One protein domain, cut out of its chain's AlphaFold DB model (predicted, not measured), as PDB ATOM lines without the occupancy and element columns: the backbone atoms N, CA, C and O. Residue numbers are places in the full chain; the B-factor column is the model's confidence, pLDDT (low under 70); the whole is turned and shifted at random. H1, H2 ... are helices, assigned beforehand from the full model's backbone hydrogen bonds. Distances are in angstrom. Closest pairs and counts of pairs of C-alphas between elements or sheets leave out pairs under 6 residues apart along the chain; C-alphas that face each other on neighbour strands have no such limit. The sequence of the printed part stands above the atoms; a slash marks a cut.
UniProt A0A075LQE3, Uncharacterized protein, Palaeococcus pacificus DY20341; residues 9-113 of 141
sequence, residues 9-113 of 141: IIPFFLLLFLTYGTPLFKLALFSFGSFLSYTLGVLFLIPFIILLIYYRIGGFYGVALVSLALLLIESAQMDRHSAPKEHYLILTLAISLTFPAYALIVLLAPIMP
ATOM      1  N   ILE A   9     150.662 133.598 206.380       86.31
ATOM      2  CA  ILE A   9     150.950 134.283 207.648       86.31
ATOM      3  C   ILE A   9     150.705 133.353 208.846       86.31
ATOM      4  O   ILE A   9     151.465 133.371 209.812       86.31
ATOM      5  N   ILE A  10     149.672 132.513 208.778       89.00
ATOM      6  CA  ILE A  10     149.293 131.603 209.864       89.00
ATOM      7  C   ILE A  10     150.397 130.566 210.154       89.00
ATOM      8  O   ILE A  10     150.857 130.513 211.298       89.00
ATOM      9  N   PRO A  11     150.880 129.771 209.171       89.62
ATOM     10  CA  PRO A  11     151.936 128.795 209.422       89.62
ATOM     11  C   PRO A  11     153.256 129.455 209.835       89.62
ATOM     12  O   PRO A  11     153.987 128.870 210.626       89.62
ATOM     13  N   PHE A  12     153.538 130.687 209.390       91.38
ATOM     14  CA  PHE A  12     154.716 131.440 209.834       91.38
ATOM     15  C   PHE A  12     154.687 131.734 211.338       91.38
ATOM     16  O   PHE A  12     155.640 131.417 212.051       91.38
ATOM     17  N   PHE A  13     153.590 132.307 211.841       91.88
ATOM     18  CA  PHE A  13     153.470 132.618 213.268       91.88
ATOM     19  C   PHE A  13     153.439 131.361 214.134       91.88
ATOM     20  O   PHE A  13     154.057 131.350 215.196       91.88
ATOM     21  N   LEU A  14     152.778 130.295 213.676       92.81
ATOM     22  CA  LEU A  14     152.807 129.006 214.369       92.81
ATOM     23  C   LEU A  14     154.229 128.448 214.444       92.81
ATOM     24  O   LEU A  14     154.669 128.045 215.516       92.81
ATOM     25  N   LEU A  15     154.975 128.475 213.339       92.94
ATOM     26  CA  LEU A  15     156.357 128.005 213.310       92.94
ATOM     27  C   LEU A  15     157.257 128.821 214.253       92.94
ATOM     28  O   LEU A  15     158.056 128.240 214.989       92.94
ATOM     29  N   LEU A  16     157.096 130.147 214.305       93.19
ATOM     30  CA  LEU A  16     157.805 130.994 215.271       93.19
ATOM     31  C   LEU A  16     157.413 130.697 216.718       93.19
ATOM     32  O   LEU A  16     158.283 130.651 217.584       93.19
ATOM     33  N   PHE A  17     156.126 130.481 216.980       92.94
ATOM     34  CA  PHE A  17     155.631 130.161 218.314       92.94
ATOM     35  C   PHE A  17     156.185 128.824 218.814       92.94
ATOM     36  O   PHE A  17     156.717 128.765 219.917       92.94
ATOM     37  N   LEU A  18     156.139 127.771 217.988       92.06
ATOM     38  CA  LEU A  18     156.674 126.457 218.356       92.06
ATOM     39  C   LEU A  18     158.192 126.504 218.559       92.06
ATOM     40  O   LEU A  18     158.720 125.868 219.461       92.06
ATOM     41  N   THR A  19     158.911 127.272 217.743       91.69
ATOM     42  CA  THR A  19     160.372 127.374 217.867       91.69
ATOM     43  C   THR A  19     160.829 128.365 218.939       91.69
ATOM     44  O   THR A  19     162.034 128.449 219.194       91.69
ATOM     45  N   TYR A  20     159.924 129.095 219.596       91.62
ATOM     46  CA  TYR A  20     160.277 130.101 220.597       91.62
ATOM     47  C   TYR A  20     161.066 129.496 221.768       91.62
ATOM     48  O   TYR A  20     160.729 128.442 222.299       91.62
ATOM     49  N   GLY A  21     162.161 130.155 222.157       86.19
ATOM     50  CA  GLY A  21     163.058 129.673 223.215       86.19
ATOM     51  C   GLY A  21     164.024 128.554 222.797       86.19
ATOM     52  O   GLY A  21     164.870 128.160 223.594       86.19
ATOM     53  N   THR A  22     163.960 128.071 221.551       89.06
ATOM     54  CA  THR A  22     164.894 127.065 221.013       89.06
ATOM     55  C   THR A  22     165.981 127.714 220.142       89.06
ATOM     56  O   THR A  22     165.771 128.805 219.599       89.06
ATOM     57  N   PRO A  23     167.139 127.056 219.918       86.69
ATOM     58  CA  PRO A  23     168.147 127.551 218.974       86.69
ATOM     59  C   PRO A  23     167.621 127.663 217.532       86.69
ATOM     60  O   PRO A  23     168.176 128.418 216.733       86.69
ATOM     61  N   LEU A  24     166.523 126.969 217.205       88.94
ATOM     62  CA  LEU A  24     165.876 127.024 215.895       88.94
ATOM     63  C   LEU A  24     165.145 128.347 215.648       88.94
ATOM     64  O   LEU A  24     164.930 128.689 214.490       88.94
ATOM     65  N   PHE A  25     164.804 129.113 216.691       90.31
ATOM     66  CA  PHE A  25     164.028 130.352 216.560       90.31
ATOM     67  C   PHE A  25     164.678 131.367 215.611       90.31
ATOM     68  O   PHE A  25     164.020 131.973 214.767       90.31
ATOM     69  N   LYS A  26     166.002 131.532 215.710       88.88
ATOM     70  CA  LYS A  26     166.748 132.466 214.854       88.88
ATOM     71  C   LYS A  26     166.672 132.062 213.384       88.88
ATOM     72  O   LYS A  26     166.528 132.921 212.520       88.88
ATOM     73  N   LEU A  27     166.740 130.761 213.109       89.19
ATOM     74  CA  LEU A  27     166.609 130.244 211.753       89.19
ATOM     75  C   LEU A  27     165.150 130.314 211.278       89.19
ATOM     76  O   LEU A  27     164.896 130.670 210.135       89.19
ATOM     77  N   ALA A  28     164.187 130.062 212.161       88.12
ATOM     78  CA  ALA A  28     162.764 130.217 211.888       88.12
ATOM     79  C   ALA A  28     162.401 131.655 211.475       88.12
ATOM     80  O   ALA A  28     161.577 131.833 210.584       88.12
ATOM     81  N   LEU A  29     163.059 132.686 212.015       88.19
ATOM     82  CA  LEU A  29     162.898 134.067 211.533       88.19
ATOM     83  C   LEU A  29     163.361 134.243 210.080       88.19
ATOM     84  O   LEU A  29     162.728 134.973 209.315       88.19
ATOM     85  N   PHE A  30     164.417 133.538 209.667       87.44
ATOM     86  CA  PHE A  30     164.906 133.556 208.285       87.44
ATOM     87  C   PHE A  30     163.884 132.977 207.293       87.44
ATOM     88  O   PHE A  30     163.894 133.339 206.115       87.44
ATOM     89  N   SER A  31     162.930 132.165 207.768       86.00
ATOM     90  CA  SER A  31     161.823 131.662 206.944       86.00
ATOM     91  C   SER A  31     160.934 132.774 206.370       86.00
ATOM     92  O   SER A  31     160.232 132.529 205.387       86.00
ATOM     93  N   PHE A  32     161.026 134.012 206.880       85.50
ATOM     94  CA  PHE A  32     160.396 135.187 206.269       85.50
ATOM     95  C   PHE A  32     160.830 135.392 204.804       85.50
ATOM     96  O   PHE A  32     160.054 135.881 203.981       85.50
ATOM     97  N   GLY A  33     162.033 134.941 204.428       81.12
ATOM     98  CA  GLY A  33     162.492 134.940 203.036       81.12
ATOM     99  C   GLY A  33     161.571 134.169 202.077       81.12
ATOM    100  O   GLY A  33     161.506 134.507 200.894       81.12
ATOM    101  N   SER A  34     160.787 133.208 202.583       83.38
ATOM    102  CA  SER A  34     159.822 132.420 201.799       83.38
ATOM    103  C   SER A  34     158.700 133.270 201.193       83.38
ATOM    104  O   SER A  34     158.157 132.924 200.143       83.38
ATOM    105  N   PHE A  35     158.364 134.406 201.819       83.56
ATOM    106  CA  PHE A  35     157.375 135.342 201.279       83.56
ATOM    107  C   PHE A  35     157.898 136.109 200.059       83.56
ATOM    108  O   PHE A  35     157.100 136.540 199.226       83.56
ATOM    109  N   LEU A  36     159.220 136.292 199.955       84.56
ATOM    110  CA  LEU A  36     159.860 137.019 198.859       84.56
ATOM    111  C   LEU A  36     160.137 136.087 197.676       84.56
ATOM    112  O   LEU A  36     159.841 136.433 196.535       84.56
ATOM    113  N   SER A  37     160.694 134.903 197.941       85.19
ATOM    114  CA  SER A  37     161.071 133.945 196.901       85.19
ATOM    115  C   SER A  37     160.881 132.502 197.355       85.19
ATOM    116  O   SER A  37     161.160 132.145 198.497       85.19
ATOM    117  N   TYR A  38     160.463 131.644 196.422       86.50
ATOM    118  CA  TYR A  38     160.327 130.207 196.657       86.50
ATOM    119  C   TYR A  38     161.694 129.574 196.906       86.50
ATOM    120  O   TYR A  38     161.858 128.794 197.838       86.50
ATOM    121  N   THR A  39     162.702 130.003 196.142       87.31
ATOM    122  CA  THR A  39     164.079 129.534 196.286       87.31
ATOM    123  C   THR A  39     164.612 129.803 197.687       87.31
ATOM    124  O   THR A  39     165.229 128.922 198.268       87.31
ATOM    125  N   LEU A  40     164.330 130.978 198.265       86.94
ATOM    126  CA  LEU A  40     164.746 131.301 199.635       86.94
ATOM    127  C   LEU A  40     164.064 130.403 200.670       86.94
ATOM    128  O   LEU A  40     164.714 129.992 201.628       86.94
ATOM    129  N   GLY A  41     162.791 130.062 200.462       88.00
ATOM    130  CA  GLY A  41     162.077 129.118 201.318       88.00
ATOM    131  C   GLY A  41     162.689 127.717 201.288       88.00
ATOM    132  O   GLY A  41     162.988 127.150 202.337       88.00
ATOM    133  N   VAL A  42     162.965 127.183 200.096       89.44
ATOM    134  CA  VAL A  42     163.627 125.874 199.942       89.44
ATOM    135  C   VAL A  42     165.040 125.891 200.535       89.44
ATOM    136  O   VAL A  42     165.438 124.954 201.225       89.44
ATOM    137  N   LEU A  43     165.782 126.982 200.329       92.25
ATOM    138  CA  LEU A  43     167.130 127.163 200.873       92.25
ATOM    139  C   LEU A  43     167.113 127.267 202.404       92.25
ATOM    140  O   LEU A  43     168.047 126.799 203.036       92.25
ATOM    141  N   PHE A  44     166.052 127.805 203.012       92.12
ATOM    142  CA  PHE A  44     165.820 127.748 204.462       92.12
ATOM    143  C   PHE A  44     165.529 126.319 204.953       92.12
ATOM    144  O   PHE A  44     165.995 125.927 206.024       92.12
ATOM    145  N   LEU A  45     164.792 125.528 204.174       93.31
ATOM    146  CA  LEU A  45     164.353 124.180 204.544       93.31
ATOM    147  C   LEU A  45     165.537 123.228 204.792       93.31
ATOM    148  O   LEU A  45     165.523 122.453 205.747       93.31
ATOM    149  N   ILE A  46     166.591 123.337 203.980       92.88
ATOM    150  CA  ILE A  46     167.805 122.510 204.079       92.88
ATOM    151  C   ILE A  46     168.498 122.649 205.453       92.88
ATOM    152  O   ILE A  46     168.554 121.661 206.187       92.88
ATOM    153  N   PRO A  47     169.007 123.832 205.862       93.38
ATOM    154  CA  PRO A  47     169.632 124.006 207.166       93.38
ATOM    155  C   PRO A  47     168.638 123.783 208.308       93.38
ATOM    156  O   PRO A  47     169.052 123.350 209.380       93.38
ATOM    157  N   PHE A  48     167.338 124.022 208.099       94.06
ATOM    158  CA  PHE A  48     166.320 123.763 209.117       94.06
ATOM    159  C   PHE A  48     166.202 122.268 209.433       94.06
ATOM    160  O   PHE A  48     166.268 121.888 210.602       94.06
ATOM    161  N   ILE A  49     166.128 121.411 208.410       93.06
ATOM    162  CA  ILE A  49     166.138 119.951 208.584       93.06
ATOM    163  C   ILE A  49     167.465 119.483 209.184       93.06
ATOM    164  O   ILE A  49     167.459 118.683 210.119       93.06
ATOM    165  N   ILE A  50     168.600 119.993 208.696       93.25
ATOM    166  CA  ILE A  50     169.919 119.613 209.224       93.25
ATOM    167  C   ILE A  50     170.008 119.931 210.720       93.25
ATOM    168  O   ILE A  50     170.447 119.085 211.497       93.25
ATOM    169  N   LEU A  51     169.554 121.114 211.148       92.50
ATOM    170  CA  LEU A  51     169.550 121.474 212.564       92.50
ATOM    171  C   LEU A  51     168.577 120.626 213.383       92.50
ATOM    172  O   LEU A  51     168.917 120.260 214.506       92.50
ATOM    173  N   LEU A  52     167.402 120.282 212.850       92.50
ATOM    174  CA  LEU A  52     166.478 119.366 213.528       92.50
ATOM    175  C   LEU A  52     167.148 118.016 213.812       92.50
ATOM    176  O   LEU A  52     167.083 117.527 214.939       92.50
ATOM    177  N   ILE A  53     167.855 117.458 212.827       91.44
ATOM    178  CA  ILE A  53     168.603 116.203 212.982       91.44
ATOM    179  C   ILE A  53     169.757 116.383 213.977       91.44
ATOM    180  O   ILE A  53     169.925 115.564 214.880       91.44
ATOM    181  N   TYR A  54     170.520 117.473 213.859       92.56
ATOM    182  CA  TYR A  54     171.663 117.768 214.725       92.56
ATOM    183  C   TYR A  54     171.268 117.873 216.204       92.56
ATOM    184  O   TYR A  54     171.900 117.261 217.063       92.56
ATOM    185  N   TYR A  55     170.177 118.583 216.503       91.56
ATOM    186  CA  TYR A  55     169.633 118.699 217.859       91.56
ATOM    187  C   TYR A  55     168.780 117.494 218.280       91.56
ATOM    188  O   TYR A  55     168.201 117.510 219.366       91.56
ATOM    189  N   ARG A  56     168.696 116.446 217.445       89.25
ATOM    190  CA  ARG A  56     167.885 115.237 217.671       89.25
ATOM    191  C   ARG A  56     166.408 115.542 217.946       89.25
ATOM    192  O   ARG A  56     165.731 114.824 218.679       89.25
ATOM    193  N   ILE A  57     165.899 116.607 217.334       88.00
ATOM    194  CA  ILE A  57     164.501 117.020 217.414       88.00
ATOM    195  C   ILE A  57     163.719 116.196 216.387       88.00
ATOM    196  O   ILE A  57     163.539 116.589 215.236       88.00
ATOM    197  N   GLY A  58     163.302 115.006 216.816       85.75
ATOM    198  CA  GLY A  58     162.482 114.074 216.042       85.75
ATOM    199  C   GLY A  58     161.055 113.955 216.581       85.75
ATOM    200  O   GLY A  58     160.526 114.867 217.222       85.75
ATOM    201  N   GLY A  59     160.419 112.810 216.335       89.31
ATOM    202  CA  GLY A  59     159.065 112.551 216.824       89.31
ATOM    203  C   GLY A  59     157.988 113.333 216.069       89.31
ATOM    204  O   GLY A  59     158.247 114.014 215.075       89.31
ATOM    205  N   PHE A  60     156.771 113.301 216.613       91.00
ATOM    206  CA  PHE A  60     155.655 114.115 216.122       91.00
ATOM    207  C   PHE A  60     155.959 115.616 216.146       91.00
ATOM    208  O   PHE A  60     155.456 116.356 215.306       91.00
ATOM    209  N   TYR A  61     156.807 116.066 217.075       91.69
ATOM    210  CA  TYR A  61     157.207 117.464 217.166       91.69
ATOM    211  C   TYR A  61     158.101 117.890 215.992       91.69
ATOM    212  O   TYR A  61     157.816 118.893 215.339       91.69
ATOM    213  N   GLY A  62     159.128 117.101 215.654       91.88
ATOM    214  CA  GLY A  62     159.948 117.342 214.461       91.88
ATOM    215  C   GLY A  62     159.120 117.303 213.172       91.88
ATOM    216  O   GLY A  62     159.245 118.192 212.329       91.88
ATOM    217  N   VAL A  63     158.202 116.336 213.055       92.75
ATOM    218  CA  VAL A  63     157.264 116.248 211.920       92.75
ATOM    219  C   VAL A  63     156.376 117.486 211.833       92.75
ATOM    220  O   VAL A  63     156.213 118.029 210.742       92.75
ATOM    221  N   ALA A  64     155.853 117.983 212.956       94.19
ATOM    222  CA  ALA A  64     155.049 119.201 212.986       94.19
ATOM    223  C   ALA A  64     155.846 120.434 212.535       94.19
ATOM    224  O   ALA A  64     155.336 121.234 211.751       94.19
ATOM    225  N   LEU A  65     157.103 120.572 212.966       94.62
ATOM    226  CA  LEU A  65     157.966 121.683 212.557       94.62
ATOM    227  C   LEU A  65     158.253 121.672 211.052       94.62
ATOM    228  O   LEU A  65     158.122 122.706 210.397       94.62
ATOM    229  N   VAL A  66     158.602 120.513 210.488       94.56
ATOM    230  CA  VAL A  66     158.844 120.377 209.040       94.56
ATOM    231  C   VAL A  66     157.553 120.589 208.248       94.56
ATOM    232  O   VAL A  66     157.557 121.282 207.235       94.56
ATOM    233  N   SER A  67     156.433 120.061 208.741       94.44
ATOM    234  CA  SER A  67     155.106 120.251 208.146       94.44
ATOM    235  C   SER A  67     154.702 121.722 208.099       94.44
ATOM    236  O   SER A  67     154.226 122.194 207.070       94.44
ATOM    237  N   LEU A  68     154.933 122.473 209.182       94.38
ATOM    238  CA  LEU A  68     154.684 123.914 209.228       94.38
ATOM    239  C   LEU A  68     155.614 124.690 208.290       94.38
ATOM    240  O   LEU A  68     155.159 125.618 207.623       94.38
ATOM    241  N   ALA A  69     156.888 124.301 208.201       93.25
ATOM    242  CA  ALA A  69     157.839 124.905 207.271       93.25
ATOM    243  C   ALA A  69     157.410 124.699 205.808       93.25
ATOM    244  O   ALA A  69     157.396 125.653 205.032       93.25
ATOM    245  N   LEU A  70     156.998 123.483 205.444       93.62
ATOM    246  CA  LEU A  70     156.473 123.173 204.112       93.62
ATOM    247  C   LEU A  70     155.166 123.917 203.830       93.62
ATOM    248  O   LEU A  70     155.045 124.550 202.782       93.62
ATOM    249  N   LEU A  71     154.223 123.912 204.783       93.44
ATOM    250  CA  LEU A  71     152.978 124.681 204.688       93.44
ATOM    251  C   LEU A  71     153.275 126.145 204.395       93.44
ATOM    252  O   LEU A  71     152.659 126.719 203.504       93.44
ATOM    253  N   LEU A  72     154.214 126.747 205.124       93.38
ATOM    254  CA  LEU A  72     154.623 128.132 204.935       93.38
ATOM    255  C   LEU A  72     155.161 128.379 203.524       93.38
ATOM    256  O   LEU A  72     154.706 129.306 202.860       93.38
ATOM    257  N   ILE A  73     156.116 127.573 203.065       91.56
ATOM    258  CA  ILE A  73     156.787 127.782 201.774       91.56
ATOM    259  C   ILE A  73     155.793 127.646 200.619       91.56
ATOM    260  O   ILE A  73     155.715 128.528 199.759       91.56
ATOM    261  N   GLU A  74     155.000 126.577 200.634       91.31
ATOM    262  CA  GLU A  74     154.027 126.289 199.582       91.31
ATOM    263  C   GLU A  74     152.876 127.293 199.594       91.31
ATOM    264  O   GLU A  74     152.537 127.870 198.560       91.31
ATOM    265  N   SER A  75     152.317 127.602 200.766       88.62
ATOM    266  CA  SER A  75     151.265 128.621 200.853       88.62
ATOM    267  C   SER A  75     151.772 130.012 200.472       88.62
ATOM    268  O   SER A  75     151.041 130.760 199.829       88.62
ATOM    269  N   ALA A  76     153.027 130.362 200.779       87.75
ATOM    270  CA  ALA A  76     153.619 131.636 200.373       87.75
ATOM    271  C   ALA A  76     153.836 131.714 198.855       87.75
ATOM    272  O   ALA A  76     153.766 132.799 198.269       87.75
ATOM    273  N   GLN A  77     154.099 130.585 198.197       87.81
ATOM    274  CA  GLN A  77     154.136 130.495 196.738       87.81
ATOM    275  C   GLN A  77     152.729 130.631 196.142       87.81
ATOM    276  O   GLN A  77     152.528 131.418 195.216       87.81
ATOM    277  N   MET A  78     151.736 129.943 196.707       87.25
ATOM    278  CA  MET A  78     150.334 130.052 196.288       87.25
ATOM    279  C   MET A  78     149.780 131.473 196.469       87.25
ATOM    280  O   MET A  78     149.080 131.975 195.587       87.25
ATOM    281  N   ASP A  79     150.140 132.152 197.561       87.25
ATOM    282  CA  ASP A  79     149.738 133.535 197.837       87.25
ATOM    283  C   ASP A  79     150.356 134.509 196.818       87.25
ATOM    284  O   ASP A  79     149.733 135.512 196.464       87.25
ATOM    285  N   ARG A  80     151.567 134.223 196.316       84.56
ATOM    286  CA  ARG A  80     152.217 135.010 195.252       84.56
ATOM    287  C   ARG A  80     151.549 134.814 193.896       84.56
ATOM    288  O   ARG A  80     151.366 135.790 193.174       84.56
ATOM    289  N   HIS A  81     151.124 133.593 193.588       86.31
ATOM    290  CA  HIS A  81     150.408 133.273 192.347       86.31
ATOM    291  C   HIS A  81     148.894 133.505 192.423       86.31
ATOM    292  O   HIS A  81     148.191 133.240 191.455       86.31
ATOM    293  N   SER A  82     148.374 134.018 193.548       84.62
ATOM    294  CA  SER A  82     146.934 134.221 193.775       84.62
ATOM    295  C   SER A  82     146.096 132.968 193.479       84.62
ATOM    296  O   SER A  82     145.041 133.053 192.849       84.62
ATOM    297  N   ALA A  83     146.578 131.807 193.929       82.19
ATOM    298  CA  ALA A  83     145.945 130.521 193.655       82.19
ATOM    299  C   ALA A  83     144.504 130.428 194.217       82.19
ATOM    300  O   ALA A  83     144.181 131.101 195.207       82.19
ATOM    301  N   PRO A  84     143.640 129.576 193.631       85.00
ATOM    302  CA  PRO A  84     142.304 129.300 194.153       85.00
ATOM    303  C   PRO A  84     142.337 128.775 195.589       85.00
ATOM    304  O   PRO A  84     143.279 128.100 196.009       85.00
ATOM    305  N   LYS A  85     141.267 129.039 196.347       83.50
ATOM    306  CA  LYS A  85     141.167 128.616 197.753       83.50
ATOM    307  C   LYS A  85     141.230 127.094 197.922       83.50
ATOM    308  O   LYS A  85     141.735 126.637 198.945       83.50
ATOM    309  N   GLU A  86     140.771 126.318 196.936       86.00
ATOM    310  CA  GLU A  86     140.815 124.851 197.000       86.00
ATOM    311  C   GLU A  86     142.249 124.317 197.129       86.00
ATOM    312  O   GLU A  86     142.477 123.332 197.829       86.00
ATOM    313  N   HIS A  87     143.234 124.994 196.529       86.38
ATOM    314  CA  HIS A  87     144.628 124.545 196.547       86.38
ATOM    315  C   HIS A  87     145.225 124.587 197.963       86.38
ATOM    316  O   HIS A  87     145.972 123.689 198.344       86.38
ATOM    317  N   TYR A  88     144.840 125.576 198.777       86.00
ATOM    318  CA  TYR A  88     145.267 125.671 200.179       86.00
ATOM    319  C   TYR A  88     144.668 124.553 201.036       86.00
ATOM    320  O   TYR A  88     145.323 124.045 201.947       86.00
ATOM    321  N   LEU A  89     143.430 124.150 200.737       86.38
ATOM    322  CA  LEU A  89     142.767 123.050 201.430       86.38
ATOM    323  C   LEU A  89     143.438 121.717 201.084       86.38
ATOM    324  O   LEU A  89     143.772 120.956 201.991       86.38
ATOM    325  N   ILE A  90     143.727 121.483 199.801       88.81
ATOM    326  CA  ILE A  90     144.481 120.308 199.339       88.81
ATOM    327  C   ILE A  90     145.859 120.258 200.005       88.81
ATOM    328  O   ILE A  90     146.235 119.219 200.541       88.81
ATOM    329  N   LEU A  91     146.586 121.380 200.038       87.88
ATOM    330  CA  LEU A  91     147.892 121.470 200.690       87.88
ATOM    331  C   LEU A  91     147.809 121.112 202.181       87.88
ATOM    332  O   LEU A  91     148.613 120.331 202.685       87.88
ATOM    333  N   THR A  92     146.812 121.650 202.883       88.69
ATOM    334  CA  THR A  92     146.621 121.390 204.315       88.69
ATOM    335  C   THR A  92     146.292 119.922 204.575       88.69
ATOM    336  O   THR A  92     146.847 119.330 205.499       88.69
ATOM    337  N   LEU A  93     145.444 119.303 203.749       90.00
ATOM    338  CA  LEU A  93     145.129 117.875 203.842       90.00
ATOM    339  C   LEU A  93     146.348 116.998 203.544       90.00
ATOM    340  O   LEU A  93     146.635 116.077 204.306       90.00
ATOM    341  N   ALA A  94     147.091 117.308 202.479       90.56
ATOM    342  CA  ALA A  94     148.306 116.589 202.105       90.56
ATOM    343  C   ALA A  94     149.342 116.618 203.233       90.56
ATOM    344  O   ALA A  94     149.930 115.594 203.573       90.56
ATOM    345  N   ILE A  95     149.519 117.774 203.873       90.50
ATOM    346  CA  ILE A  95     150.444 117.908 204.996       90.50
ATOM    347  C   ILE A  95     149.883 117.232 206.249       90.50
ATOM    348  O   ILE A  95     150.628 116.569 206.962       90.50
ATOM    349  N   SER A  96     148.573 117.271 206.484       89.31
ATOM    350  CA  SER A  96     147.954 116.549 207.605       89.31
ATOM    351  C   SER A  96     148.128 115.030 207.498       89.31
ATOM    352  O   SER A  96     148.264 114.374 208.526       89.31
ATOM    353  N   LEU A  97     148.203 114.471 206.282       91.12
ATOM    354  CA  LEU A  97     148.479 113.046 206.038       91.12
ATOM    355  C   LEU A  97     149.885 112.604 206.470       91.12
ATOM    356  O   LEU A  97     150.111 111.410 206.673       91.12
ATOM    357  N   THR A  98     150.819 113.533 206.686       89.50
ATOM    358  CA  THR A  98     152.145 113.189 207.220       89.50
ATOM    359  C   THR A  98     152.079 112.650 208.650       89.50
ATOM    360  O   THR A  98     152.877 111.790 209.006       89.50
ATOM    361  N   PHE A  99     151.106 113.079 209.460       90.44
ATOM    362  CA  PHE A  99     150.930 112.611 210.838       90.44
ATOM    363  C   PHE A  99     150.490 111.142 210.932       90.44
ATOM    364  O   PHE A  99     151.168 110.385 211.626       90.44
ATOM    365  N   PRO A 100     149.416 110.686 210.250       90.50
ATOM    366  CA  PRO A 100     149.068 109.270 210.232       90.50
ATOM    367  C   PRO A 100     150.146 108.433 209.538       90.50
ATOM    368  O   PRO A 100     150.438 107.338 210.008       90.50
ATOM    369  N   ALA A 101     150.803 108.948 208.490       88.31
ATOM    370  CA  ALA A 101     151.938 108.259 207.877       88.31
ATOM    371  C   ALA A 101     153.093 108.070 208.876       88.31
ATOM    372  O   ALA A 101     153.628 106.971 209.006       88.31
ATOM    373  N   TYR A 102     153.439 109.108 209.639       87.12
ATOM    374  CA  TYR A 102     154.457 109.017 210.680       87.12
ATOM    375  C   TYR A 102     154.045 108.070 211.811       87.12
ATOM    376  O   TYR A 102     154.858 107.270 212.262       87.12
ATOM    377  N   ALA A 103     152.780 108.099 212.236       89.62
ATOM    378  CA  ALA A 103     152.260 107.172 213.235       89.62
ATOM    379  C   ALA A 103     152.370 105.710 212.771       89.62
ATOM    380  O   ALA A 103     152.790 104.856 213.548       89.62
ATOM    381  N   LEU A 104     152.063 105.429 211.499       87.75
ATOM    382  CA  LEU A 104     152.264 104.107 210.900       87.75
ATOM    383  C   LEU A 104     153.741 103.709 210.891       87.75
ATOM    384  O   LEU A 104     154.062 102.581 211.251       87.75
ATOM    385  N   ILE A 105     154.646 104.628 210.539       85.31
ATOM    386  CA  ILE A 105     156.094 104.373 210.586       85.31
ATOM    387  C   ILE A 105     156.529 104.035 212.011       85.31
ATOM    388  O   ILE A 105     157.231 103.051 212.206       85.31
ATOM    389  N   VAL A 106     156.091 104.798 213.014       85.25
ATOM    390  CA  VAL A 106     156.409 104.535 214.427       85.25
ATOM    391  C   VAL A 106     155.849 103.186 214.887       85.25
ATOM    392  O   VAL A 106     156.531 102.470 215.615       85.25
ATOM    393  N   LEU A 107     154.646 102.812 214.444       87.25
ATOM    394  CA  LEU A 107     154.037 101.516 214.759       87.25
ATOM    395  C   LEU A 107     154.804 100.345 214.127       87.25
ATOM    396  O   LEU A 107     154.930  99.290 214.743       87.25
ATOM    397  N   LEU A 108     155.310 100.526 212.906       85.31
ATOM    398  CA  LEU A 108     156.059  99.508 212.165       85.31
ATOM    399  C   LEU A 108     157.547  99.469 212.535       85.31
ATOM    400  O   LEU A 108     158.194  98.442 212.332       85.31
ATOM    401  N   ALA A 109     158.087 100.549 213.102       80.81
ATOM    402  CA  ALA A 109     159.497 100.686 213.456       80.81
ATOM    403  C   ALA A 109     160.065  99.533 214.311       80.81
ATOM    404  O   ALA A 109     161.197  99.146 214.042       80.81
ATOM    405  N   PRO A 110     159.338  98.926 215.278       80.00
ATOM    406  CA  PRO A 110     159.850  97.786 216.050       80.00
ATOM    407  C   PRO A 110     160.064  96.514 215.220       80.00
ATOM    408  O   PRO A 110     160.820  95.635 215.626       80.00
ATOM    409  N   ILE A 111     159.362  96.393 214.093       83.25
ATOM    410  CA  ILE A 111     159.390  95.221 213.207       83.25
ATOM    411  C   ILE A 111     160.370  95.457 212.052       83.25
ATOM    412  O   ILE A 111     160.897  94.512 211.464       83.25
ATOM    413  N   MET A 112     160.628  96.721 211.716       70.62
ATOM    414  CA  MET A 112     161.585  97.079 210.683       70.62
ATOM    415  C   MET A 112     163.021  96.904 211.192       70.62
ATOM    416  O   MET A 112     163.349  97.364 212.287       70.62
ATOM    417  N   PRO A 113     163.912  96.278 210.400       71.81
ATOM    418  CA  PRO A 113     165.329  96.290 210.721       71.81
ATOM    419  C   PRO A 113     165.818  97.746 210.779       71.81
ATOM    420  O   PRO A 113     165.368  98.568 209.972       71.81
TER     421      PRO A 113
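AT A GLANCE: This is residues 9 to 113 of the 141 residues of an uncharacterized protein of Palaeococcus pacificus DY20341 (UniProt A0A075LQE3). Four helices, H1 to H4, form an up-and-down bundle, each running against the one before; H5 and then H6 follow back along long H4, and residues 107 to 113 stick out. The all-helix printed part has 105 residues, six named helices and no named strand. It is compact, with radius of gyration of the C-alphas 14.5 A, spanning 45 by 33 by 22 A.

HOW THE PARTS SIT: H1, residues 9 to 19, and H2, residues 24 to 35, form a hairpin; their closest C-alphas, Thr 19 and Phe 25, are 4.9 A apart. H3, residues 38 to 54, touches H2, closest C-alphas Ser 34 and Gly 41, 4.0 A. The hub H4, residues 59 to 80, touches H3 at a shallow tilt of 7 degrees, closest C-alphas Gly 41 and Ile 73, 5.5 A. H5, residues 85 to 96, touches H4, closest C-alphas Ser 67 and Ile 95, 6.1 A. H6, residues 98 to 108, touches residues 60 to 67 of H4 alone, closest C-alphas Phe 60 and Phe 99, 7.2 A. O i to N i+4 pairs are within hydrogen-bond range throughout H1, H4 and H6, in 12 of 13 in H3, 7 of 8 in H5, and 3 of 8 in H2, where 8 of 9 O i to N i+3 pairs are.

IN THESE COORDINATES: H1 begins at C-alpha 9 (150.950, 134.283, 207.648); H4 measures 31.9 A; H6 ends at C-alpha 108 (156.059, 99.508, 212.165).

THE WHOLE: The farthest C-alphas, Ser 82 and Pro 113, are 45.4 A apart. The printed part has no cut, its links are tight, and no printed residue is under 70 in pLDDT.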